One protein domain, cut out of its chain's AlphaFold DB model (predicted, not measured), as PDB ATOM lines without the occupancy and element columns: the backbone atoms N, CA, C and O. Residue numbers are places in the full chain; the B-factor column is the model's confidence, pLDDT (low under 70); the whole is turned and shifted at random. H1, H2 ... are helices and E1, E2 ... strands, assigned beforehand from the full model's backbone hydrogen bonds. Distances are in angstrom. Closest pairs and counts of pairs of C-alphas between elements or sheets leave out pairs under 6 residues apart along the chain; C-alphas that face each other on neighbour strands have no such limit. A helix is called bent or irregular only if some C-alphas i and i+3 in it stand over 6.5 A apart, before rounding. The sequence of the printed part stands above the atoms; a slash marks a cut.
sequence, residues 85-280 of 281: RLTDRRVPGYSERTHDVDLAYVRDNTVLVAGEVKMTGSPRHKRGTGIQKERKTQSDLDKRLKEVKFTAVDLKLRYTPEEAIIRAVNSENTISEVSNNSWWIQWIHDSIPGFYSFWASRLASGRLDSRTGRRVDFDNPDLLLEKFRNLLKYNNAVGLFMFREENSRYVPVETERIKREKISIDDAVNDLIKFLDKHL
ATOM      1  N   ARG A  85     138.241 126.529 154.154       94.69
ATOM      2  CA  ARG A  85     137.086 127.356 153.789       94.69
ATOM      3  C   ARG A  85     135.816 126.518 153.807       94.69
ATOM      4  O   ARG A  85     135.643 125.635 152.973       94.69
ATOM      5  N   LEU A  86     134.929 126.815 154.755       96.19
ATOM      6  CA  LEU A  86     133.633 126.153 154.876       96.19
ATOM      7  C   LEU A  86     132.570 126.956 154.130       96.19
ATOM      8  O   LEU A  86     132.552 128.185 154.191       96.19
ATOM      9  N   THR A  87     131.662 126.278 153.443       94.38
ATOM     10  CA  THR A  87     130.552 126.923 152.726       94.38
ATOM     11  C   THR A  87     129.246 126.220 153.037       94.38
ATOM     12  O   THR A  87     129.258 125.068 153.471       94.38
ATOM     13  N   ASP A  88     128.115 126.870 152.770       95.00
ATOM     14  CA  ASP A  88     126.834 126.176 152.814       95.00
ATOM     15  C   ASP A  88     126.783 125.058 151.770       95.00
ATOM     16  O   ASP A  88     127.395 125.142 150.695       95.00
ATOM     17  N   ARG A  89     126.094 123.965 152.106       95.56
ATOM     18  CA  ARG A  89     125.973 122.812 151.213       95.56
ATOM     19  C   ARG A  89     124.722 121.999 151.501       95.56
ATOM     20  O   ARG A  89     124.283 121.856 152.634       95.56
ATOM     21  N   ARG A  90     124.205 121.376 150.445       96.88
ATOM     22  CA  ARG A  90     123.217 120.301 150.540       96.88
ATOM     23  C   ARG A  90     123.905 118.979 150.815       96.88
ATOM     24  O   ARG A  90     124.694 118.522 149.987       96.88
ATOM     25  N   VAL A  91     123.593 118.369 151.952       96.19
ATOM     26  CA  VAL A  91     124.197 117.110 152.393       96.19
ATOM     27  C   VAL A  91     123.095 116.072 152.620       96.19
ATOM     28  O   VAL A  91     122.175 116.333 153.393       96.19
ATOM     29  N   PRO A  92     123.138 114.901 151.960       95.88
ATOM     30  CA  PRO A  92     122.167 113.846 152.224       95.88
ATOM     31  C   PRO A  92     122.370 113.283 153.632       95.88
ATOM     32  O   PRO A  92     123.507 113.021 154.035       95.88
ATOM     33  N   GLY A  93     121.266 113.120 154.357       95.50
ATOM     34  CA  GLY A  93     121.222 112.497 155.671       95.50
ATOM     35  C   GLY A  93     120.887 111.012 155.599       95.50
ATOM     36  O   GLY A  93     120.806 110.425 154.517       95.50
ATOM     37  N   TYR A  94     120.745 110.390 156.768       94.50
ATOM     38  CA  TYR A  94     120.366 108.985 156.883       94.50
ATOM     39  C   TYR A  94     118.861 108.813 156.662       94.50
ATOM     40  O   TYR A  94     118.437 108.001 155.841       94.50
ATOM     41  N   SER A  95     118.062 109.607 157.374       94.62
ATOM     42  CA  SER A  95     116.602 109.617 157.290       94.62
ATOM     43  C   SER A  95     116.068 110.787 156.467       94.62
ATOM     44  O   SER A  95     115.112 110.609 155.712       94.62
ATOM     45  N   GLU A  96     116.685 111.967 156.566       94.56
ATOM     46  CA  GLU A  96     116.293 113.118 155.758       94.56
ATOM     47  C   GLU A  96     116.981 113.062 154.393       94.56
ATOM     48  O   GLU A  96     118.189 112.824 154.281       94.56
ATOM     49  N   ARG A  97     116.222 113.331 153.325       93.31
ATOM     50  CA  ARG A  97     116.757 113.237 151.961       93.31
ATOM     51  C   ARG A  97     117.901 114.224 151.756       93.31
ATOM     52  O   ARG A  97     118.845 113.942 151.014       93.31
ATOM     53  N   THR A  98     117.795 115.413 152.342       95.50
ATOM     54  CA  THR A  98     118.797 116.470 152.222       95.50
ATOM     55  C   THR A  98     118.685 117.452 153.385       95.50
ATOM     56  O   THR A  98     117.620 118.014 153.613       95.50
ATOM     57  N   HIS A  99     119.812 117.720 154.041       97.50
ATOM     58  CA  HIS A  99     119.997 118.857 154.940       97.50
ATOM     59  C   HIS A  99     120.654 120.013 154.186       97.50
ATOM     60  O   HIS A  99     121.655 119.813 153.496       97.50
ATOM     61  N   ASP A 100     120.101 121.215 154.324       96.81
ATOM     62  CA  ASP A 100     120.749 122.464 153.916       96.81
ATOM     63  C   ASP A 100     121.604 122.958 155.096       96.81
ATOM     64  O   ASP A 100     121.093 123.662 155.963       96.81
ATOM     65  N   VAL A 101     122.879 122.555 155.161       97.69
ATOM     66  CA  VAL A 101     123.778 122.954 156.260       97.69
ATOM     67  C   VAL A 101     124.464 124.285 155.963       97.69
ATOM     68  O   VAL A 101     124.849 124.558 154.823       97.69
ATOM     69  N   ASP A 102     124.654 125.099 157.002       97.88
ATOM     70  CA  ASP A 102     125.265 126.431 156.904       97.88
ATOM     71  C   ASP A 102     126.781 126.369 156.676       97.88
ATOM     72  O   ASP A 102     127.354 127.233 156.015       97.88
ATOM     73  N   LEU A 103     127.442 125.356 157.231       98.06
ATOM     74  CA  LEU A 103     128.880 125.153 157.112       98.06
ATOM     75  C   LEU A 103     129.144 123.709 156.702       98.06
ATOM     76  O   LEU A 103     128.638 122.787 157.331       98.06
ATOM     77  N   ALA A 104     129.963 123.502 155.679       97.94
ATOM     78  CA  ALA A 104     130.450 122.190 155.291       97.94
ATOM     79  C   ALA A 104     131.883 122.269 154.765       97.94
ATOM     80  O   ALA A 104     132.221 123.169 153.994       97.94
ATOM     81  N   TYR A 105     132.695 121.284 155.143       97.56
ATOM     82  CA  TYR A 105     133.990 121.011 154.528       97.56
ATOM     83  C   TYR A 105     133.961 119.614 153.914       97.56
ATOM     84  O   TYR A 105     133.659 118.627 154.593       97.56
ATOM     85  N   VAL A 106     134.247 119.536 152.615       94.81
ATOM     86  CA  VAL A 106     134.182 118.297 151.834       94.81
ATOM     87  C   VAL A 106     135.516 118.080 151.142       94.81
ATOM     88  O   VAL A 106     135.978 118.963 150.422       94.81
ATOM     89  N   ARG A 107     136.089 116.889 151.311       91.94
ATOM     90  CA  ARG A 107     137.316 116.454 150.636       91.94
ATOM     91  C   ARG A 107     137.083 115.079 150.027       91.94
ATOM     92  O   ARG A 107     136.499 114.221 150.678       91.94
ATOM     93  N   ASP A 108     137.470 114.900 148.767       89.12
ATOM     94  CA  ASP A 108     137.355 113.622 148.046       89.12
ATOM     95  C   ASP A 108     135.949 112.990 148.144       89.12
ATOM     96  O   ASP A 108     135.783 111.806 148.420       89.12
ATOM     97  N   ASN A 109     134.909 113.817 147.962       86.12
ATOM     98  CA  ASN A 109     133.483 113.476 148.120       86.12
ATOM     99  C   ASN A 109     133.038 113.028 149.526       86.12
ATOM    100  O   ASN A 109     131.871 112.680 149.708       86.12
ATOM    101  N   THR A 110     133.908 113.111 150.528       90.38
ATOM    102  CA  THR A 110     133.586 112.834 151.929       90.38
ATOM    103  C   THR A 110     133.288 114.132 152.668       90.38
ATOM    104  O   THR A 110     134.070 115.085 152.622       90.38
ATOM    105  N   VAL A 111     132.148 114.188 153.358       94.94
ATOM    106  CA  VAL A 111     131.801 115.316 154.230       94.94
ATOM    107  C   VAL A 111     132.504 115.117 155.567       94.94
ATOM    108  O   VAL A 111     132.103 114.271 156.361       94.94
ATOM    109  N   LEU A 112     133.568 115.882 155.803       96.19
ATOM    110  CA  LEU A 112     134.377 115.765 157.018       96.19
ATOM    111  C   LEU A 112     133.827 116.623 158.147       96.19
ATOM    112  O   LEU A 112     133.831 116.202 159.298       96.19
ATOM    113  N   VAL A 113     133.318 117.810 157.819       97.94
ATOM    114  CA  VAL A 113     132.694 118.721 158.779       97.94
ATOM    115  C   VAL A 113     131.382 119.234 158.213       97.94
ATOM    116  O   VAL A 113     131.283 119.526 157.021       97.94
ATOM    117  N   ALA A 114     130.391 119.359 159.089       98.44
ATOM    118  CA  ALA A 114     129.125 120.027 158.840       98.44
ATOM    119  C   ALA A 114     128.769 120.921 160.040       98.44
ATOM    120  O   ALA A 114     129.272 120.723 161.148       98.44
ATOM    121  N   GLY A 115     127.902 121.909 159.854       98.25
ATOM    122  CA  GLY A 115     127.498 122.755 160.963       98.25
ATOM    123  C   GLY A 115     126.397 123.751 160.661       98.25
ATOM    124  O   GLY A 115     126.024 123.989 159.514       98.25
ATOM    125  N   GLU A 116     125.893 124.332 161.742       98.50
ATOM    126  CA  GLU A 116     124.731 125.218 161.770       98.50
ATOM    127  C   GLU A 116     125.095 126.552 162.416       98.50
ATOM    128  O   GLU A 116     125.759 126.596 163.454       98.50
ATOM    129  N   VAL A 117     124.624 127.653 161.838       98.38
ATOM    130  CA  VAL A 117     124.916 129.001 162.323       98.38
ATOM    131  C   VAL A 117     123.617 129.757 162.546       98.38
ATOM    132  O   VAL A 117     122.808 129.961 161.645       98.38
ATOM    133  N   LYS A 118     123.388 130.215 163.777       97.06
ATOM    134  CA  LYS A 118     122.129 130.865 164.148       97.06
ATOM    135  C   LYS A 118     122.386 132.212 164.821       97.06
ATOM    136  O   LYS A 118     123.075 132.312 165.833       97.06
ATOM    137  N   MET A 119     121.732 133.254 164.307       95.88
ATOM    138  CA  MET A 119     121.524 134.505 165.043       95.88
ATOM    139  C   MET A 119     120.099 134.549 165.591       95.88
ATOM    140  O   MET A 119     119.137 134.461 164.821       95.88
ATOM    141  N   THR A 120     119.949 134.697 166.906       94.12
ATOM    142  CA  THR A 120     118.644 134.646 167.585       94.12
ATOM    143  C   THR A 120     118.311 135.940 168.328       94.12
ATOM    144  O   THR A 120     119.177 136.768 168.608       94.12
ATOM    145  N   GLY A 121     117.017 136.127 168.597       92.00
ATOM    146  CA  GLY A 121     116.475 137.352 169.177       92.00
ATOM    147  C   GLY A 121     116.209 138.456 168.146       92.00
ATOM    148  O   GLY A 121     116.646 138.427 166.991       92.00
ATOM    149  N   SER A 122     115.405 139.437 168.549       92.12
ATOM    150  CA  SER A 122     115.209 140.666 167.776       92.12
ATOM    151  C   SER A 122     114.778 141.809 168.683       92.12
ATOM    152  O   SER A 122     113.980 141.566 169.597       92.12
ATOM    153  N   PRO A 123     115.201 143.047 168.395       92.88
ATOM    154  CA  PRO A 123     114.849 144.196 169.205       92.88
ATOM    155  C   PRO A 123     113.363 144.504 169.055       92.88
ATOM    156  O   PRO A 123     112.679 144.031 168.137       92.88
ATOM    157  N   ARG A 124     112.856 145.360 169.936       91.56
ATOM    158  CA  ARG A 124     111.587 146.048 169.695       91.56
ATOM    159  C   ARG A 124     111.735 146.923 168.446       91.56
ATOM    160  O   ARG A 124     112.683 147.691 168.354       91.56
ATOM    161  N   HIS A 125     110.816 146.825 167.491       92.44
ATOM    162  CA  HIS A 125     110.951 147.536 166.215       92.44
ATOM    163  C   HIS A 125     109.610 147.936 165.605       92.44
ATOM    164  O   HIS A 125     108.570 147.342 165.899       92.44
ATOM    165  N   LYS A 126     109.636 148.945 164.730       91.94
ATOM    166  CA  LYS A 126     108.464 149.358 163.952       91.94
ATOM    167  C   LYS A 126     108.093 148.287 162.921       91.94
ATOM    168  O   LYS A 126     108.958 147.745 162.236       91.94
ATOM    169  N   ARG A 127     106.797 147.989 162.800       87.50
ATOM    170  CA  ARG A 127     106.242 147.073 161.793       87.50
ATOM    171  C   ARG A 127     104.927 147.642 161.267       87.50
ATOM    172  O   ARG A 127     103.903 147.572 161.945       87.50
ATOM    173  N   GLY A 128     104.963 148.209 160.061       84.19
ATOM    174  CA  GLY A 128     103.840 148.985 159.531       84.19
ATOM    175  C   GLY A 128     103.532 150.168 160.451       84.19
ATOM    176  O   GLY A 128     104.437 150.899 160.844       84.19
ATOM    177  N   THR A 129     102.269 150.318 160.844       85.06
ATOM    178  CA  THR A 129     101.821 151.340 161.805       85.06
ATOM    179  C   THR A 129     102.008 150.929 163.271       85.06
ATOM    180  O   THR A 129     101.802 151.743 164.168       85.06
ATOM    181  N   GLY A 130     102.390 149.675 163.537       89.25
ATOM    182  CA  GLY A 130     102.518 149.118 164.881       89.25
ATOM    183  C   GLY A 130     103.958 149.015 165.384       89.25
ATOM    184  O   GLY A 130     104.933 149.206 164.654       89.25
ATOM    185  N   ILE A 131     104.088 148.646 166.660       90.19
ATOM    186  CA  ILE A 131     105.372 148.302 167.278       90.19
ATOM    187  C   ILE A 131     105.380 146.812 167.604       90.19
ATOM    188  O   ILE A 131     104.617 146.342 168.450       90.19
ATOM    189  N   GLN A 132     106.275 146.071 166.957       91.12
ATOM    190  CA  GLN A 132     106.552 144.686 167.297       91.12
ATOM    191  C   GLN A 132     107.353 144.651 168.603       91.12
ATOM    192  O   GLN A 132     108.360 145.351 168.751       91.12
ATOM    193  N   LYS A 133     106.895 143.840 169.561       90.19
ATOM    194  CA  LYS A 133     107.613 143.620 170.822       90.19
ATOM    195  C   LYS A 133     108.961 142.952 170.560       90.19
ATOM    196  O   LYS A 133     109.126 142.235 169.574       90.19
ATOM    197  N   GLU A 134     109.890 143.184 171.479       90.31
ATOM    198  CA  GLU A 134     111.142 142.438 171.552       90.31
ATOM    199  C   GLU A 134     110.865 140.926 171.541       90.31
ATOM    200  O   GLU A 134     109.914 140.453 172.173       90.31
ATOM    201  N   ARG A 135     111.676 140.175 170.792       87.75
ATOM    202  CA  ARG A 135     111.571 138.717 170.705       87.75
ATOM    203  C   ARG A 135     112.673 138.093 171.543       87.75
ATOM    204  O   ARG A 135     113.849 138.291 171.242       87.75
ATOM    205  N   LYS A 136     112.263 137.320 172.546       89.31
ATOM    206  CA  LYS A 136     113.151 136.539 173.411       89.31
ATOM    207  C   LYS A 136     113.875 135.470 172.608       89.31
ATOM    208  O   LYS A 136     113.268 134.830 171.743       89.31
ATOM    209  N   THR A 137     115.133 135.227 172.950       86.38
ATOM    210  CA  THR A 137     115.879 134.081 172.421       86.38
ATOM    211  C   THR A 137     115.207 132.774 172.843       86.38
ATOM    212  O   THR A 137     114.998 131.882 172.016       86.38
ATOM    213  N   GLN A 138     114.756 132.685 174.100       87.31
ATOM    214  CA  GLN A 138     114.103 131.493 174.646       87.31
ATOM    215  C   GLN A 138     112.850 131.052 173.877       87.31
ATOM    216  O   GLN A 138     112.543 129.863 173.877       87.31
ATOM    217  N   SER A 139     112.140 131.967 173.206       84.38
ATOM    218  CA  SER A 139     110.910 131.633 172.471       84.38
ATOM    219  C   SER A 139     111.141 130.699 171.282       84.38
ATOM    220  O   SER A 139     110.258 129.913 170.953       84.38
ATOM    221  N   ASP A 140     112.313 130.772 170.649       84.12
ATOM    222  CA  ASP A 140     112.640 129.967 169.464       84.12
ATOM    223  C   ASP A 140     113.677 128.883 169.747       84.12
ATOM    224  O   ASP A 140     113.841 127.961 168.941       84.12
ATOM    225  N   LEU A 141     114.396 129.006 170.866       92.56
ATOM    226  CA  LEU A 141     115.585 128.213 171.125       92.56
ATOM    227  C   LEU A 141     115.290 126.712 171.109       92.56
ATOM    228  O   LEU A 141     116.001 125.974 170.443       92.56
ATOM    229  N   ASP A 142     114.217 126.249 171.752       93.31
ATOM    230  CA  ASP A 142     113.935 124.807 171.834       93.31
ATOM    231  C   ASP A 142     113.672 124.172 170.471       93.31
ATOM    232  O   ASP A 142     114.117 123.054 170.211       93.31
ATOM    233  N   LYS A 143     112.992 124.894 169.575       93.56
ATOM    234  CA  LYS A 143     112.802 124.441 168.196       93.56
ATOM    235  C   LYS A 143     114.149 124.336 167.477       93.56
ATOM    236  O   LYS A 143     114.403 123.332 166.823       93.56
ATOM    237  N   ARG A 144     115.008 125.350 167.619       94.94
ATOM    238  CA  ARG A 144     116.308 125.406 166.934       94.94
ATOM    239  C   ARG A 144     117.310 124.399 167.485       94.94
ATOM    240  O   ARG A 144     118.032 123.791 166.713       94.94
ATOM    241  N   LEU A 145     117.313 124.155 168.790       96.62
ATOM    242  CA  LEU A 145     118.139 123.108 169.387       96.62
ATOM    243  C   LEU A 145     117.713 121.721 168.906       96.62
ATOM    244  O   LEU A 145     118.571 120.885 168.669       96.62
ATOM    245  N   LYS A 146     116.407 121.460 168.753       96.56
ATOM    246  CA  LYS A 146     115.926 120.181 168.201       96.56
ATOM    247  C   LYS A 146     116.386 119.973 166.758       96.56
ATOM    248  O   LYS A 146     116.860 118.889 166.450       96.56
ATOM    249  N   GLU A 147     116.278 121.007 165.926       96.38
ATOM    250  CA  GLU A 147     116.776 121.023 164.541       96.38
ATOM    251  C   GLU A 147     118.272 120.675 164.498       96.38
ATOM    252  O   GLU A 147     118.650 119.672 163.906       96.38
ATOM    253  N   VAL A 148     119.099 121.403 165.254       97.56
ATOM    254  CA  VAL A 148     120.557 121.194 165.294       97.56
ATOM    255  C   VAL A 148     120.943 119.805 165.818       97.56
ATOM    256  O   VAL A 148     121.858 119.180 165.288       97.56
ATOM    257  N   LYS A 149     120.239 119.281 166.831       97.69
ATOM    258  CA  LYS A 149     120.464 117.915 167.341       97.69
ATOM    259  C   LYS A 149     120.124 116.857 166.301       97.69
ATOM    260  O   LYS A 149     120.884 115.909 166.132       97.69
ATOM    261  N   PHE A 150     118.974 117.007 165.648       97.75
ATOM    262  CA  PHE A 150     118.503 116.054 164.653       97.75
ATOM    263  C   PHE A 150     119.450 116.003 163.456       97.75
ATOM    264  O   PHE A 150     119.930 114.925 163.123       97.75
ATOM    265  N   THR A 151     119.795 117.158 162.880       98.12
ATOM    266  CA  THR A 151     120.723 117.243 161.745       98.12
ATOM    267  C   THR A 151     122.085 116.636 162.079       98.12
ATOM    268  O   THR A 151     122.606 115.851 161.292       98.12
ATOM    269  N   ALA A 152     122.638 116.917 163.264       97.50
ATOM    270  CA  ALA A 152     123.927 116.359 163.673       97.50
ATOM    271  C   ALA A 152     123.932 114.823 163.699       97.50
ATOM    272  O   ALA A 152     124.823 114.189 163.134       97.50
ATOM    273  N   VAL A 153     122.923 114.227 164.339       96.12
ATOM    274  CA  VAL A 153     122.809 112.768 164.469       96.12
ATOM    275  C   VAL A 153     122.514 112.124 163.120       96.12
ATOM    276  O   VAL A 153     123.152 111.137 162.767       96.12
ATOM    277  N   ASP A 154     121.587 112.690 162.347       97.12
ATOM    278  CA  ASP A 154     121.174 112.138 161.058       97.12
ATOM    279  C   ASP A 154     122.318 112.123 160.033       97.12
ATOM    280  O   ASP A 154     122.477 111.155 159.287       97.12
ATOM    281  N   LEU A 155     123.162 113.161 160.033       96.81
ATOM    282  CA  LEU A 155     124.376 113.184 159.222       96.81
ATOM    283  C   LEU A 155     125.404 112.172 159.734       96.81
ATOM    284  O   LEU A 155     125.886 111.361 158.949       96.81
ATOM    285  N   LYS A 156     125.718 112.146 161.033       94.62
ATOM    286  CA  LYS A 156     126.700 111.184 161.565       94.62
ATOM    287  C   LYS A 156     126.292 109.734 161.291       94.62
ATOM    288  O   LYS A 156     127.131 108.952 160.860       94.62
ATOM    289  N   LEU A 157     125.013 109.384 161.433       92.50
ATOM    290  CA  LEU A 157     124.508 108.048 161.084       92.50
ATOM    291  C   LEU A 157     124.723 107.693 159.607       92.50
ATOM    292  O   LEU A 157     124.966 106.535 159.287       92.50
ATOM    293  N   ARG A 158     124.650 108.670 158.696       91.94
ATOM    294  CA  ARG A 158     124.813 108.432 157.256       91.94
ATOM    295  C   ARG A 158     126.253 108.147 156.842       91.94
ATOM    296  O   ARG A 158     126.452 107.398 155.880       91.94
ATOM    297  N   TYR A 159     127.210 108.814 157.484       88.25
ATOM    298  CA  TYR A 159     128.620 108.829 157.078       88.25
ATOM    299  C   TYR A 159     129.533 108.011 157.996       88.25
ATOM    300  O   TYR A 159     130.663 107.723 157.614       88.25
ATOM    301  N   THR A 160     129.056 107.598 159.171       79.00
ATOM    302  CA  THR A 160     129.794 106.668 160.029       79.00
ATOM    303  C   THR A 160     129.656 105.246 159.482       79.00
ATOM    304  O   THR A 160     128.525 104.790 159.307       79.00
ATOM    305  N   PRO A 161     130.763 104.518 159.234       73.06
ATOM    306  CA  PRO A 161     130.706 103.111 158.848       73.06
ATOM    307  C   PRO A 161     129.947 102.275 159.881       73.06
ATOM    308  O   PRO A 161     130.102 102.481 161.089       73.06
ATOM    309  N   GLU A 162     129.166 101.301 159.420       72.00
ATOM    310  CA  GLU A 162     128.362 100.436 160.288       72.00
ATOM    311  C   GLU A 162     129.240  99.704 161.313       72.00
ATOM    312  O   GLU A 162     128.879  99.593 162.479       72.00
ATOM    313  N   GLU A 163     130.466  99.327 160.942       66.56
ATOM    314  CA  GLU A 163     131.431  98.686 161.836       66.56
ATOM    315  C   GLU A 163     131.884  99.605 162.975       66.56
ATOM    316  O   GLU A 163     132.195  99.126 164.062       66.56
ATOM    317  N   ALA A 164     131.939 100.922 162.754       67.50
ATOM    318  CA  ALA A 164     132.256 101.879 163.810       67.50
ATOM    319  C   ALA A 164     131.081 102.041 164.787       67.50
ATOM    320  O   ALA A 164     131.309 102.133 165.993       67.50
ATOM    321  N   ILE A 165     129.841 101.981 164.290       68.06
ATOM    322  CA  ILE A 165     128.632 101.950 165.127       68.06
ATOM    323  C   ILE A 165     128.594 100.648 165.937       68.06
ATOM    324  O   ILE A 165     128.441 100.680 167.155       68.06
ATOM    325  N   ILE A 166     128.822  99.505 165.285       69.00
ATOM    326  CA  ILE A 166     128.890  98.188 165.923       69.00
ATOM    327  C   ILE A 166     129.993  98.162 166.984       69.00
ATOM    328  O   ILE A 166     129.736  97.706 168.089       69.00
ATOM    329  N   ARG A 167     131.197  98.687 166.710       67.25
ATOM    330  CA  ARG A 167     132.275  98.785 167.712       67.25
ATOM    331  C   ARG A 167     131.917  99.689 168.891       67.25
ATOM    332  O   ARG A 167     132.291  99.353 170.003       67.25
ATOM    333  N   ALA A 168     131.211 100.796 168.675       66.00
ATOM    334  CA  ALA A 168     130.782 101.676 169.766       66.00
ATOM    335  C   ALA A 168     129.707 101.026 170.659       66.00
ATOM    336  O   ALA A 168     129.641 101.295 171.858       66.00
ATOM    337  N   VAL A 169     128.867 100.162 170.080       65.88
ATOM    338  CA  VAL A 169     127.822  99.421 170.805       65.88
ATOM    339  C   VAL A 169     128.375  98.152 171.468       65.88
ATOM    340  O   VAL A 169     127.939  97.806 172.563       65.88
ATOM    341  N   ASN A 170     129.340  97.486 170.823       64.62
ATOM    342  CA  ASN A 170     129.942  96.217 171.249       64.62
ATOM    343  C   ASN A 170     131.283  96.363 171.974       64.62
ATOM    344  O   ASN A 170     131.834  95.344 172.392       64.62
ATOM    345  N   SER A 171     131.839  97.574 172.122       57.38
ATOM    346  CA  SER A 171     132.847  97.796 173.161       57.38
ATOM    347  C   SER A 171     132.248  97.232 174.442       57.38
ATOM    348  O   SER A 171     131.053  97.430 174.665       57.38
ATOM    349  N   GLU A 172     133.014  96.442 175.200       53.19
ATOM    350  CA  GLU A 172     132.587  95.801 176.450       53.19
ATOM    351  C   GLU A 172     132.248  96.880 177.486       53.19
ATOM    352  O   GLU A 172     132.955  97.090 178.466       53.19
ATOM    353  N   ASN A 173     131.178  97.623 177.225       53.84
ATOM    354  CA  ASN A 173     130.722  98.726 178.017       53.84
ATOM    355  C   ASN A 173     130.194  98.060 179.269       53.84
ATOM    356  O   ASN A 173     129.165  97.374 179.262       53.84
ATOM    357  N   THR A 174     130.930  98.233 180.354       53.75
ATOM    358  CA  THR A 174     130.454  97.870 181.676       53.75
ATOM    359  C   THR A 174     129.073  98.509 181.882       53.75
ATOM    360  O   THR A 174     128.769  99.568 181.328       53.75
ATOM    361  N   ILE A 175     128.194  97.899 182.685       53.56
ATOM    362  CA  ILE A 175     126.850  98.455 182.968       53.56
ATOM    363  C   ILE A 175     126.933  99.934 183.428       53.56
ATOM    364  O   ILE A 175     126.025 100.725 183.166       53.56
ATOM    365  N   SER A 176     128.054 100.329 184.044       50.62
ATOM    366  CA  SER A 176     128.420 101.705 184.414       50.62
ATOM    367  C   SER A 176     128.696 102.674 183.252       50.62
ATOM    368  O   SER A 176     128.512 103.878 183.410       50.62
ATOM    369  N   GLU A 177     129.147 102.205 182.094       49.22
ATOM    370  CA  GLU A 177     129.428 103.038 180.911       49.22
ATOM    371  C   GLU A 177     128.160 103.288 180.088       49.22
ATOM    372  O   GLU A 177     127.925 104.400 179.604       49.22
ATOM    373  N   VAL A 178     127.270 102.292 180.032       53.31
ATOM    374  CA  VAL A 178     125.932 102.437 179.445       53.31
ATOM    375  C   VAL A 178     125.074 103.399 180.273       53.31
ATOM    376  O   VAL A 178     124.401 104.257 179.705       53.31
ATOM    377  N   SER A 179     125.136 103.328 181.610       52.91
ATOM    378  CA  SER A 179     124.377 104.235 182.487       52.91
ATOM    379  C   SER A 179     124.869 105.689 182.440       52.91
ATOM    380  O   SER A 179     124.075 106.608 182.654       52.91
ATOM    381  N   ASN A 180     126.142 105.912 182.092       59.94
ATOM    382  CA  ASN A 180     126.752 107.241 181.985       59.94
ATOM    383  C   ASN A 180     126.760 107.823 180.556       59.94
ATOM    384  O   ASN A 180     127.218 108.950 180.369       59.94
ATOM    385  N   ASN A 181     126.222 107.111 179.557       68.50
ATOM    386  CA  ASN A 181     126.214 107.513 178.139       68.50
ATOM    387  C   ASN A 181     127.612 107.804 177.545       68.50
ATOM    388  O   ASN A 181     127.728 108.615 176.623       68.50
ATOM    389  N   SER A 182     128.682 107.180 178.048       74.31
ATOM    390  CA  SER A 182     130.052 107.458 177.581       74.31
ATOM    391  C   SER A 182     130.258 107.072 176.113       74.31
ATOM    392  O   SER A 182     130.840 107.851 175.358       74.31
ATOM    393  N   TRP A 183     129.700 105.933 175.688       78.31
ATOM    394  CA  TRP A 183     129.746 105.455 174.299       78.31
ATOM    395  C   TRP A 183     129.145 106.469 173.317       78.31
ATOM    396  O   TRP A 183     129.677 106.693 172.234       78.31
ATOM    397  N   TRP A 184     128.049 107.121 173.714       85.56
ATOM    398  CA  TRP A 184     127.355 108.104 172.890       85.56
ATOM    399  C   TRP A 184     128.221 109.345 172.693       85.56
ATOM    400  O   TRP A 184     128.371 109.831 171.575       85.56
ATOM    401  N   ILE A 185     128.829 109.837 173.774       85.50
ATOM    402  CA  ILE A 185     129.739 110.983 173.720       85.50
ATOM    403  C   ILE A 185     130.949 110.662 172.839       85.50
ATOM    404  O   ILE A 185     131.288 111.455 171.964       85.50
ATOM    405  N   GLN A 186     131.548 109.483 173.005       84.69
ATOM    406  CA  GLN A 186     132.662 109.047 172.166       84.69
ATOM    407  C   GLN A 186     132.270 108.981 170.685       84.69
ATOM    408  O   GLN A 186     132.949 109.566 169.844       84.69
ATOM    409  N   TRP A 187     131.138 108.348 170.365       87.31
ATOM    410  CA  TRP A 187     130.635 108.271 168.994       87.31
ATOM    411  C   TRP A 187     130.421 109.661 168.386       87.31
ATOM    412  O   TRP A 187     130.833 109.904 167.252       87.31
ATOM    413  N   ILE A 188     129.842 110.602 169.138       90.62
ATOM    414  CA  ILE A 188     129.667 111.985 168.681       90.62
ATOM    415  C   ILE A 188     131.012 112.644 168.361       90.62
ATOM    416  O   ILE A 188     131.118 113.290 167.318       90.62
ATOM    417  N   HIS A 189     132.035 112.472 169.196       88.88
ATOM    418  CA  HIS A 189     133.334 113.114 168.983       88.88
ATOM    419  C   HIS A 189     134.150 112.494 167.842       88.88
ATOM    420  O   HIS A 189     134.788 113.240 167.101       88.88
ATOM    421  N   ASP A 190     134.098 111.174 167.665       87.25
ATOM    422  CA  ASP A 190     134.944 110.466 166.695       87.25
ATOM    423  C   ASP A 190     134.314 110.335 165.299       87.25
ATOM    424  O   ASP A 190     135.019 110.122 164.315       87.25
ATOM    425  N   SER A 191     132.990 110.458 165.186       90.12
ATOM    426  CA  SER A 191     132.288 110.234 163.918       90.12
ATOM    427  C   SER A 191     132.364 111.414 162.956       90.12
ATOM    428  O   SER A 191     132.187 112.569 163.360       90.12
ATOM    429  N   ILE A 192     132.477 111.110 161.661       93.38
ATOM    430  CA  ILE A 192     132.292 112.083 160.581       93.38
ATOM    431  C   ILE A 192     130.814 112.177 160.136       93.38
ATOM    432  O   ILE A 192     130.096 111.177 160.162       93.38
ATOM    433  N   PRO A 193     130.351 113.365 159.706       96.50
ATOM    434  CA  PRO A 193     131.063 114.633 159.828       96.50
ATOM    435  C   PRO A 193     131.198 115.071 161.295       96.50
ATOM    436  O   PRO A 193     130.295 114.859 162.110       96.50
ATOM    437  N   GLY A 194     132.311 115.729 161.626       97.50
ATOM    438  CA  GLY A 194     132.387 116.566 162.818       97.50
ATOM    439  C   GLY A 194     131.297 117.633 162.719       97.50
ATOM    440  O   GLY A 194     131.196 118.314 161.697       97.50
ATOM    441  N   PHE A 195     130.432 117.736 163.727       98.44
ATOM    442  CA  PHE A 195     129.263 118.606 163.673       98.44
ATOM    443  C   PHE A 195     129.369 119.755 164.668       98.44
ATOM    444  O   PHE A 195     129.442 119.527 165.875       98.44
ATOM    445  N   TYR A 196     129.317 120.986 164.168       98.69
ATOM    446  CA  TYR A 196     129.535 122.201 164.950       98.69
ATOM    447  C   TYR A 196     128.321 123.118 164.891       98.69
ATOM    448  O   TYR A 196     127.638 123.192 163.871       98.69
ATOM    449  N   SER A 197     128.055 123.862 165.963       98.69
ATOM    450  CA  SER A 197     127.049 124.921 165.904       98.69
ATOM    451  C   SER A 197     127.532 126.233 166.501       98.69
ATOM    452  O   SER A 197     128.165 126.252 167.553       98.69
ATOM    453  N   PHE A 198     127.217 127.338 165.828       98.81
ATOM    454  CA  PHE A 198     127.631 128.684 166.217       98.81
ATOM    455  C   PHE A 198     126.417 129.588 166.424       98.81
ATOM    456  O   PHE A 198     125.494 129.629 165.608       98.81
ATOM    457  N   TRP A 199     126.418 130.337 167.522       98.62
ATOM    458  CA  TRP A 199     125.253 131.051 168.018       98.62
ATOM    459  C   TRP A 199     125.623 132.461 168.452       98.62
ATOM    460  O   TRP A 199     126.404 132.639 169.383       98.62
ATOM    461  N   ALA A 200     124.984 133.460 167.852       98.06
ATOM    462  CA  ALA A 200     124.943 134.818 168.389       98.06
ATOM    463  C   ALA A 200     123.519 135.106 168.874       98.06
ATOM    464  O   ALA A 200     122.575 135.198 168.084       98.06
ATOM    465  N   SER A 201     123.345 135.199 170.190       97.31
ATOM    466  CA  SER A 201     122.031 135.276 170.827       97.31
ATOM    467  C   SER A 201     121.819 136.631 171.486       97.31
ATOM    468  O   SER A 201     122.454 136.946 172.494       97.31
ATOM    469  N   ARG A 202     120.890 137.420 170.933       96.06
ATOM    470  CA  ARG A 202     120.430 138.663 171.552       96.06
ATOM    471  C   ARG A 202     119.409 138.328 172.636       96.06
ATOM    472  O   ARG A 202     118.261 137.987 172.340       96.06
ATOM    473  N   LEU A 203     119.809 138.456 173.891       95.56
ATOM    474  CA  LEU A 203     118.931 138.276 175.037       95.56
ATOM    475  C   LEU A 203     117.971 139.463 175.124       95.56
ATOM    476  O   LEU A 203     118.366 140.621 174.973       95.56
ATOM    477  N   ALA A 204     116.698 139.168 175.363       93.00
ATOM    478  CA  ALA A 204     115.701 140.182 175.628       93.00
ATOM    479  C   ALA A 204     116.048 140.916 176.922       93.00
ATOM    480  O   ALA A 204     116.160 140.297 177.986       93.00
ATOM    481  N   SER A 205     116.172 142.240 176.835       87.75
ATOM    482  CA  SER A 205     116.415 143.076 178.007       87.75
ATOM    483  C   SER A 205     115.187 143.113 178.913       87.75
ATOM    484  O   SER A 205     115.315 143.385 180.103       87.75
ATOM    485  N   GLY A 206     113.996 142.797 178.399       85.81
ATOM    486  CA  GLY A 206     112.765 142.775 179.179       85.81
ATOM    487  C   GLY A 206     112.237 144.173 179.485       85.81
ATOM    488  O   GLY A 206     112.845 145.196 179.170       85.81
ATOM    489  N   ARG A 207     111.060 144.226 180.104       85.75
ATOM    490  CA  ARG A 207     110.347 145.470 180.425       85.75
ATOM    491  C   ARG A 207     110.072 145.567 181.916       85.75
ATOM    492  O   ARG A 207     109.896 144.549 182.576       85.75
ATOM    493  N   LEU A 208     109.987 146.787 182.434       86.38
ATOM    494  CA  LEU A 208     109.485 147.006 183.785       86.38
ATOM    495  C   LEU A 208     107.973 146.782 183.802       86.38
ATOM    496  O   LEU A 208     107.231 147.357 183.002       86.38
ATOM    497  N   ASP A 209     107.526 145.919 184.701       87.38
ATOM    498  CA  ASP A 209     106.120 145.754 185.014       87.38
ATOM    499  C   ASP A 209     105.656 146.945 185.861       87.38
ATOM    500  O   ASP A 209     106.188 147.210 186.938       87.38
ATOM    501  N   SER A 210     104.660 147.682 185.368       86.75
ATOM    502  CA  SER A 210     104.207 148.929 185.992       86.75
ATOM    503  C   SER A 210     103.496 148.729 187.333       86.75
ATOM    504  O   SER A 210     103.283 149.703 188.044       86.75
ATOM    505  N   ARG A 211     103.087 147.497 187.668       88.88
ATOM    506  CA  ARG A 211     102.382 147.186 188.921       88.88
ATOM    507  C   ARG A 211     103.347 146.760 190.019       88.88
ATOM    508  O   ARG A 211     103.141 147.091 191.177       88.88
ATOM    509  N   THR A 212     104.380 146.008 189.656       89.19
ATOM    510  CA  THR A 212     105.315 145.392 190.606       89.19
ATOM    511  C   THR A 212     106.677 146.076 190.643       89.19
ATOM    512  O   THR A 212     107.474 145.790 191.532       89.19
ATOM    513  N   GLY A 213     106.986 146.928 189.658       86.56
ATOM    514  CA  GLY A 213     108.312 147.518 189.470       86.56
ATOM    515  C   GLY A 213     109.389 146.499 189.074       86.56
ATOM    516  O   GLY A 213     110.555 146.859 188.937       86.56
ATOM    517  N   ARG A 214     109.028 145.221 188.888       88.44
ATOM    518  CA  ARG A 214     109.969 144.149 188.556       88.44
ATOM    519  C   ARG A 214     110.166 144.052 187.053       88.44
ATOM    520  O   ARG A 214     109.250 144.290 186.268       88.44
ATOM    521  N   ARG A 215     111.369 143.656 186.640       84.38
ATOM    522  CA  ARG A 215     111.649 143.342 185.239       84.38
ATOM    523  C   ARG A 215     110.962 142.023 184.889       84.38
ATOM    524  O   ARG A 215     111.146 141.019 185.570       84.38
ATOM    525  N   VAL A 216     110.164 142.039 183.833       86.94
ATOM    526  CA  VAL A 216     109.493 140.873 183.254       86.94
ATOM    527  C   VAL A 216     109.916 140.734 181.801       86.94
ATOM    528  O   VAL A 216     110.480 141.652 181.208       86.94
ATOM    529  N   ASP A 217     109.635 139.584 181.205       84.94
ATOM    530  CA  ASP A 217     109.918 139.332 179.796       84.94
ATOM    531  C   ASP A 217     111.398 139.425 179.371       84.94
ATOM    532  O   ASP A 217     111.680 139.641 178.196       84.94
ATOM    533  N   PHE A 218     112.333 139.206 180.293       89.19
ATOM    534  CA  PHE A 218     113.757 139.066 179.986       89.19
ATOM    535  C   PHE A 218     114.130 137.590 179.772       89.19
ATOM    536  O   PHE A 218     113.439 136.695 180.268       89.19
ATOM    537  N   ASP A 219     115.196 137.331 179.017       93.12
ATOM    538  CA  ASP A 219     115.761 135.982 178.890       93.12
ATOM    539  C   ASP A 219     116.536 135.605 180.165       93.12
ATOM    540  O   ASP A 219     117.241 136.439 180.730       93.12
ATOM    541  N   ASN A 220     116.439 134.344 180.604       92.44
ATOM    542  CA  ASN A 220     117.241 133.805 181.711       92.44
ATOM    543  C   ASN A 220     118.567 133.222 181.167       92.44
ATOM    544  O   ASN A 220     118.511 132.168 180.520       92.44
ATOM    545  N   PRO A 221     119.734 133.852 181.430       93.75
ATOM    546  CA  PRO A 221     121.026 133.370 180.943       93.75
ATOM    547  C   PRO A 221     121.395 131.976 181.461       93.75
ATOM    548  O   PRO A 221     121.953 131.190 180.702       93.75
ATOM    549  N   ASP A 222     121.025 131.623 182.699       94.06
ATOM    550  CA  ASP A 222     121.331 130.310 183.284       94.06
ATOM    551  C   ASP A 222     120.674 129.180 182.495       94.06
ATOM    552  O   ASP A 222     121.324 128.199 182.132       94.06
ATOM    553  N   LEU A 223     119.389 129.355 182.175       93.75
ATOM    554  CA  LEU A 223     118.633 128.384 181.389       93.75
ATOM    555  C   LEU A 223     119.182 128.276 179.959       93.75
ATOM    556  O   LEU A 223     119.192 127.192 179.380       93.75
ATOM    557  N   LEU A 224     119.617 129.394 179.370       94.56
ATOM    558  CA  LEU A 224     120.225 129.396 178.038       94.56
ATOM    559  C   LEU A 224     121.546 128.620 178.038       94.56
ATOM    560  O   LEU A 224     121.726 127.733 177.204       94.56
ATOM    561  N   LEU A 225     122.429 128.901 178.995       96.38
ATOM    562  CA  LEU A 225     123.716 128.220 179.134       96.38
ATOM    563  C   LEU A 225     123.544 126.724 179.373       96.38
ATOM    564  O   LEU A 225     124.178 125.921 178.695       96.38
ATOM    565  N   GLU A 226     122.620 126.327 180.251       95.81
ATOM    566  CA  GLU A 226     122.315 124.915 180.467       95.81
ATOM    567  C   GLU A 226     121.889 124.219 179.164       95.81
ATOM    568  O   GLU A 226     122.351 123.116 178.850       95.81
ATOM    569  N   LYS A 227     121.031 124.873 178.373       96.00
ATOM    570  CA  LYS A 227     120.549 124.343 177.096       96.00
ATOM    571  C   LYS A 227     121.661 124.215 176.051       96.00
ATOM    572  O   LYS A 227     121.708 123.189 175.372       96.00
ATOM    573  N   PHE A 228     122.554 125.200 175.940       96.81
ATOM    574  CA  PHE A 228     123.703 125.137 175.029       96.81
ATOM    575  C   PHE A 228     124.736 124.100 175.469       96.81
ATOM    576  O   PHE A 228     125.195 123.315 174.646       96.81
ATOM    577  N   ARG A 229     125.019 123.985 176.768       94.56
ATOM    578  CA  ARG A 229     125.872 122.916 177.305       94.56
ATOM    579  C   ARG A 229     125.307 121.531 176.990       94.56
ATOM    580  O   ARG A 229     126.035 120.628 176.596       94.56
ATOM    581  N   ASN A 230     123.991 121.356 177.102       93.81
ATOM    582  CA  ASN A 230     123.330 120.104 176.728       93.81
ATOM    583  C   ASN A 230     123.410 119.794 175.221       93.81
ATOM    584  O   ASN A 230     123.165 118.649 174.834       93.81
ATOM    585  N   LEU A 231     123.727 120.774 174.371       95.25
ATOM    586  CA  LEU A 231     123.920 120.577 172.936       95.25
ATOM    587  C   LEU A 231     125.267 119.907 172.613       95.25
ATOM    588  O   LEU A 231     125.333 119.180 171.627       95.25
ATOM    589  N   LEU A 232     126.280 120.030 173.484       94.19
ATOM    590  CA  LEU A 232     127.563 119.309 173.366       94.19
ATOM    591  C   LEU A 232     127.398 117.786 173.378       94.19
ATOM    592  O   LEU A 232     128.243 117.062 172.880       94.19
ATOM    593  N   LYS A 233     126.272 117.277 173.888       93.62
ATOM    594  CA  LYS A 233     125.952 115.849 173.781       93.62
ATOM    595  C   LYS A 233     125.702 115.409 172.340       93.62
ATOM    596  O   LYS A 233     125.601 114.222 172.114       93.62
ATOM    597  N   TYR A 234     125.520 116.316 171.386       95.81
ATOM    598  CA  TYR A 234     125.159 115.997 170.002       95.81
ATOM    599  C   TYR A 234     126.106 116.641 168.987       95.81
ATOM    600  O   TYR A 234     125.983 116.401 167.791       95.81
ATOM    601  N   ASN A 235     126.976 117.545 169.427       97.62
ATOM    602  CA  ASN A 235     127.836 118.371 168.585       97.62
ATOM    603  C   ASN A 235     129.268 118.224 169.101       97.62
ATOM    604  O   ASN A 235     129.469 118.144 170.308       97.62
ATOM    605  N   ASN A 236     130.246 118.239 168.198       97.56
ATOM    606  CA  ASN A 236     131.665 118.208 168.538       97.56
ATOM    607  C   ASN A 236     132.050 119.433 169.380       97.56
ATOM    608  O   ASN A 236     132.691 119.287 170.416       97.56
ATOM    609  N   ALA A 237     131.564 120.618 168.992       98.19
ATOM    610  CA  ALA A 237     131.644 121.823 169.808       98.19
ATOM    611  C   ALA A 237     130.477 122.786 169.536       98.19
ATOM    612  O   ALA A 237     129.788 122.712 168.513       98.19
ATOM    613  N   VAL A 238     130.270 123.711 170.476       98.50
ATOM    614  CA  VAL A 238     129.265 124.777 170.399       98.50
ATOM    615  C   VAL A 238     129.968 126.111 170.607       98.50
ATOM    616  O   VAL A 238     130.562 126.326 171.656       98.50
ATOM    617  N   GLY A 239     129.887 127.006 169.626       98.69
ATOM    618  CA  GLY A 239     130.386 128.372 169.732       98.69
ATOM    619  C   GLY A 239     129.266 129.332 170.107       98.69
ATOM    620  O   GLY A 239     128.394 129.608 169.291       98.69
ATOM    621  N   LEU A 240     129.269 129.854 171.329       98.62
ATOM    622  CA  LEU A 240     128.227 130.724 171.864       98.62
ATOM    623  C   LEU A 240     128.752 132.139 172.102       98.62
ATOM    624  O   LEU A 240     129.780 132.359 172.739       98.62
ATOM    625  N   PHE A 241     127.968 133.111 171.654       98.56
ATOM    626  CA  PHE A 241     128.070 134.508 172.030       98.56
ATOM    627  C   PHE A 241     126.693 135.014 172.454       98.56
ATOM    628  O   PHE A 241     125.718 134.921 171.704       98.56
ATOM    629  N   MET A 242     126.600 135.541 173.672       98.25
ATOM    630  CA  MET A 242     125.380 136.141 174.204       98.25
ATOM    631  C   MET A 242     125.600 137.628 174.430       98.25
ATOM    632  O   MET A 242     126.652 138.042 174.912       98.25
ATOM    633  N   PHE A 243     124.596 138.429 174.101       97.62
ATOM    634  CA  PHE A 243     124.638 139.873 174.300       97.62
ATOM    635  C   PHE A 243     123.242 140.417 174.586       97.62
ATOM    636  O   PHE A 243     122.239 139.781 174.255       97.62
ATOM    637  N   ARG A 244     123.155 141.598 175.198       95.19
ATOM    638  CA  ARG A 244     121.878 142.276 175.466       95.19
ATOM    639  C   ARG A 244     122.015 143.784 175.387       95.19
ATOM    640  O   ARG A 244     123.121 144.311 175.346       95.19
ATOM    641  N   GLU A 245     120.877 144.468 175.383       92.94
ATOM    642  CA  GLU A 245     120.832 145.926 175.435       92.94
ATOM    643  C   GLU A 245     120.921 146.433 176.874       92.94
ATOM    644  O   GLU A 245     120.042 146.144 177.692       92.94
ATOM    645  N   GLU A 246     121.949 147.231 177.154       89.88
ATOM    646  CA  GLU A 246     122.146 147.969 178.398       89.88
ATOM    647  C   GLU A 246     122.522 149.415 178.066       89.88
ATOM    648  O   GLU A 246     123.399 149.669 177.245       89.88
ATOM    649  N   ASN A 247     121.841 150.387 178.681       85.81
ATOM    650  CA  ASN A 247     122.108 151.818 178.477       85.81
ATOM    651  C   ASN A 247     122.174 152.239 176.990       85.81
ATOM    652  O   ASN A 247     123.017 153.041 176.594       85.81
ATOM    653  N   SER A 248     121.254 151.712 176.169       82.69
ATOM    654  CA  SER A 248     121.168 151.953 174.715       82.69
ATOM    655  C   SER A 248     122.369 151.450 173.901       82.69
ATOM    656  O   SER A 248     122.618 151.941 172.802       82.69
ATOM    657  N   ARG A 249     123.128 150.486 174.430       89.12
ATOM    658  CA  ARG A 249     124.238 149.821 173.738       89.12
ATOM    659  C   ARG A 249     124.138 148.313 173.904       89.12
ATOM    660  O   ARG A 249     123.538 147.829 174.862       89.12
ATOM    661  N   TYR A 250     124.728 147.570 172.975       95.69
ATOM    662  CA  TYR A 250     124.891 146.133 173.148       95.69
ATOM    663  C   TYR A 250     126.154 145.820 173.923       95.69
ATOM    664  O   TYR A 250     127.222 146.346 173.626       95.69
ATOM    665  N   VAL A 251     125.999 144.955 174.921       95.94
ATOM    666  CA  VAL A 251     127.087 144.478 175.768       95.94
ATOM    667  C   VAL A 251     127.100 142.949 175.779       95.94
ATOM    668  O   VAL A 251     126.021 142.338 175.775       95.94
ATOM    669  N   PRO A 252     128.286 142.316 175.789       97.44
ATOM    670  CA  PRO A 252     128.412 140.879 176.005       97.44
ATOM    671  C   PRO A 252     127.811 140.440 177.347       97.44
ATOM    672  O   PRO A 252     127.793 141.192 178.320       97.44
ATOM    673  N   VAL A 253     127.321 139.204 177.403       96.56
ATOM    674  CA  VAL A 253     126.670 138.610 178.578       96.56
ATOM    675  C   VAL A 253     127.279 137.240 178.857       96.56
ATOM    676  O   VAL A 253     127.438 136.436 177.944       96.56
ATOM    677  N   GLU A 254     127.591 136.967 180.128       96.88
ATOM    678  CA  GLU A 254     128.157 135.689 180.599       96.88
ATOM    679  C   GLU A 254     129.508 135.291 179.968       96.88
ATOM    680  O   GLU A 254     129.865 134.115 179.994       96.88
ATOM    681  N   THR A 255     130.293 136.240 179.439       96.50
ATOM    682  CA  THR A 255     131.567 135.967 178.735       96.50
ATOM    683  C   THR A 255     132.493 135.021 179.508       96.50
ATOM    684  O   THR A 255     132.943 134.015 178.964       96.50
ATOM    685  N   GLU A 256     132.724 135.279 180.797       96.75
ATOM    686  CA  GLU A 256     133.618 134.458 181.627       96.75
ATOM    687  C   GLU A 256     133.083 133.045 181.878       96.75
ATOM    688  O   GLU A 256     133.838 132.072 181.928       96.75
ATOM    689  N   ARG A 257     131.761 132.899 182.006       96.75
ATOM    690  CA  ARG A 257     131.140 131.585 182.174       96.75
ATOM    691  C   ARG A 257     131.162 130.789 180.873       96.75
ATOM    692  O   ARG A 257     131.486 129.607 180.920       96.75
ATOM    693  N   ILE A 258     130.889 131.433 179.739       97.94
ATOM    694  CA  ILE A 258     130.975 130.830 178.402       97.94
ATOM    695  C   ILE A 258     132.380 130.264 178.149       97.94
ATOM    696  O   ILE A 258     132.507 129.111 177.739       97.94
ATOM    697  N   LYS A 259     133.430 131.032 178.470       96.25
ATOM    698  CA  LYS A 259     134.828 130.578 178.376       96.25
ATOM    699  C   LYS A 259     135.127 129.409 179.309       96.25
ATOM    700  O   LYS A 259     135.702 128.409 178.893       96.25
ATOM    701  N   ARG A 260     134.717 129.502 180.580       96.56
ATOM    702  CA  ARG A 260     134.932 128.425 181.563       96.56
ATOM    703  C   ARG A 260     134.270 127.113 181.135       96.56
ATOM    704  O   ARG A 260     134.821 126.045 181.386       96.56
ATOM    705  N   GLU A 261     133.102 127.193 180.505       95.31
ATOM    706  CA  GLU A 261     132.377 126.036 179.972       95.31
ATOM    707  C   GLU A 261     132.912 125.560 178.607       95.31
ATOM    708  O   GLU A 261     132.423 124.554 178.100       95.31
ATOM    709  N   LYS A 262     133.938 126.222 178.046       97.06
ATOM    710  CA  LYS A 262     134.561 125.920 176.743       97.06
ATOM    711  C   LYS A 262     133.567 125.893 175.582       97.06
ATOM    712  O   LYS A 262     133.658 125.060 174.683       97.06
ATOM    713  N   ILE A 263     132.591 126.795 175.632       97.81
ATOM    714  CA  ILE A 263     131.576 126.956 174.587       97.81
ATOM    715  C   ILE A 263     131.669 128.331 173.928       97.81
ATOM    716  O   ILE A 263     130.665 128.853 173.457       97.81
ATOM    717  N   SER A 264     132.837 128.979 173.935       98.50
ATOM    718  CA  SER A 264     133.016 130.231 173.195       98.50
ATOM    719  C   SER A 264     133.141 129.970 171.688       98.50
ATOM    720  O   SER A 264     133.460 128.860 171.257       98.50
ATOM    721  N   ILE A 265     132.903 130.996 170.859       98.75
ATOM    722  CA  ILE A 265     133.140 130.897 169.406       98.75
ATOM    723  C   ILE A 265     134.586 130.471 169.121       98.75
ATOM    724  O   ILE A 265     134.810 129.615 168.268       98.75
ATOM    725  N   ASP A 266     135.551 131.005 169.870       98.75
ATOM    726  CA  ASP A 266     136.962 130.694 169.664       98.75
ATOM    727  C   ASP A 266     137.313 129.254 170.044       98.75
ATOM    728  O   ASP A 266     138.084 128.627 169.317       98.75
ATOM    729  N   ASP A 267     136.712 128.709 171.108       98.56
ATOM    730  CA  ASP A 267     136.863 127.295 171.481       98.56
ATOM    731  C   ASP A 267     136.348 126.370 170.375       98.56
ATOM    732  O   ASP A 267     137.035 125.428 169.982       98.56
ATOM    733  N   ALA A 268     135.165 126.666 169.829       98.69
ATOM    734  CA  ALA A 268     134.561 125.856 168.778       98.69
ATOM    735  C   ALA A 268     135.332 125.929 167.451       98.69
ATOM    736  O   ALA A 268     135.489 124.907 166.789       98.69
ATOM    737  N   VAL A 269     135.856 127.105 167.074       98.75
ATOM    738  CA  VAL A 269     136.740 127.237 165.901       98.75
ATOM    739  C   VAL A 269     138.027 126.426 166.098       98.75
ATOM    740  O   VAL A 269     138.452 125.729 165.181       98.75
ATOM    741  N   ASN A 270     138.628 126.471 167.291       98.50
ATOM    742  CA  ASN A 270     139.842 125.705 167.589       98.50
ATOM    743  C   ASN A 270     139.605 124.191 167.534       98.50
ATOM    744  O   ASN A 270     140.443 123.468 167.002       98.50
ATOM    745  N   ASP A 271     138.491 123.708 168.090       98.50
ATOM    746  CA  ASP A 271     138.128 122.290 168.021       98.50
ATOM    747  C   ASP A 271     137.906 121.836 166.572       98.50
ATOM    748  O   ASP A 271     138.435 120.806 166.166       98.50
ATOM    749  N   LEU A 272     137.211 122.651 165.771       98.56
ATOM    750  CA  LEU A 272     136.956 122.373 164.357       98.56
ATOM    751  C   LEU A 272     138.247 122.240 163.549       98.56
ATOM    752  O   LEU A 272     138.394 121.279 162.797       98.56
ATOM    753  N   ILE A 273     139.181 123.178 163.707       98.38
ATOM    754  CA  ILE A 273     140.471 123.138 163.003       98.38
ATOM    755  C   ILE A 273     141.246 121.880 163.405       98.38
ATOM    756  O   ILE A 273     141.633 121.111 162.533       98.38
ATOM    757  N   LYS A 274     141.353 121.589 164.710       97.75
ATOM    758  CA  LYS A 274     142.011 120.366 165.203       97.75
ATOM    759  C   LYS A 274     141.360 119.090 164.676       97.75
ATOM    760  O   LYS A 274     142.052 118.113 164.400       97.75
ATOM    761  N   PHE A 275     140.031 119.074 164.573       96.81
ATOM    762  CA  PHE A 275     139.304 117.947 164.005       96.81
ATOM    763  C   PHE A 275     139.661 117.759 162.532       96.81
ATOM    764  O   PHE A 275     139.908 116.628 162.122       96.81
ATOM    765  N   LEU A 276     139.702 118.840 161.748       96.81
ATOM    766  CA  LEU A 276     140.103 118.773 160.345       96.81
ATOM    767  C   LEU A 276     141.550 118.303 160.203       96.81
ATOM    768  O   LEU A 276     141.766 117.345 159.474       96.81
ATOM    769  N   ASP A 277     142.495 118.874 160.952       96.06
ATOM    770  CA  ASP A 277     143.906 118.462 160.921       96.06
ATOM    771  C   ASP A 277     144.043 116.944 161.151       96.06
ATOM    772  O   ASP A 277     144.606 116.230 160.327       96.06
ATOM    773  N   LYS A 278     143.379 116.411 162.190       94.19
ATOM    774  CA  LYS A 278     143.379 114.972 162.519       94.19
ATOM    775  C   LYS A 278     142.843 114.063 161.400       94.19
ATOM    776  O   LYS A 278     143.209 112.894 161.358       94.19
ATOM    777  N   HIS A 279     141.917 114.543 160.570       89.50
ATOM    778  CA  HIS A 279     141.264 113.735 159.526       89.50
ATOM    779  C   HIS A 279     141.839 113.979 158.126       89.50
ATOM    780  O   HIS A 279     141.333 113.411 157.154       89.50
ATOM    781  N   LEU A 280     142.833 114.861 158.008       84.88
ATOM    782  CA  LEU A 280     143.479 115.213 156.748       84.88
ATOM    783  C   LEU A 280     144.946 114.783 156.659       84.88
ATOM    784  O   LEU A 280     145.463 114.783 155.534       84.88
TER     785      LEU A 280
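Overview. This is residues 85 to 280 of the 281 residues of an uncharacterized protein of Thermococcus peptonophilus (UniProt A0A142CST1). A long, curled, twisted sheet of six strands is sandwiched between long helices running along it, H1 and H5 over one face and H7 over the other, making three layers. Past one end of the sheet H2 and H4 lie side by side with H3 at their turn; toward the other end, residues 126 to 131 of the E4 and E5 hairpin stick out. The 196 printed residues hold seven named helices and eight named strands, E1 to E5, H1 to H4, E6, H5, E7, E8, H6, H7, of mixed class. The large sheet, E1 E2 E3 E6 E7 E8, is mixed; the whole is only just compact, close to loose, with a radius of gyration of the C-alphas of 19.4 A and spans of 62 by 39 by 29 A.

Along the chain. Find C-alpha 87 at (130.552, 126.923, 152.726), where E1, residues 87 to 91, begins. E2, 99 to 107, bends by 99 degrees at residue 102; E3, 110 to 120, spans 30.7 A. After E4, 125 to 127, and E5, 130 to 132, comes H1, 138 to 159, 32.1 A long and irregular, with C-alphas 139 and 142 7.5 A apart. Then read H2, 162 to 170; H3, 175 to 179; H4, 182 to 190; E6, 194 to 203, 28.3 A; H5, 221 to 233, 19.6 A; E7, 237 to 246, 29.1 A; E8, 249 to 252; H6, 255 to 260; and H7, 265 to 280, 22.7 A, ending at (143.479, 115.213, 156.748).

Arrangement. E1 E2 E3 form a meander, each strand the antiparallel neighbour of the one before; look at N 89 and O 101, 3.0 A, and N 105 and O 113, 2.9 A. E3 and E6 are parallel, with N 116 and O 196 at 3.0 A. E6, H5, E7 is a strand-helix-strand unit, two parallel neighbour strands with a helix between, its crossover right-handed; N 199 and O 239 are 2.8 A apart. H1 has a height of 8.7 A over the sheet, H7 8.2 A on the opposite face. H1 and H5 only just touch, with 3 pairs of C-alphas within 8 A, the closest Lys 149 and Leu 231, 7.1 A. H6 only grazes the sheet. Every O i to N i+4 pair is within hydrogen-bond range in H2, H3, H4, H6 and H7, against 16 of 18 in H1 and 7 of 9 in H5.

Size, cuts and confidence. The farthest C-alphas, Thr 129 and Glu 172, are 65.2 A apart. The printed part has no cut; the link E6 to H5 is long. Residues 163 to 181 have pLDDT under 70.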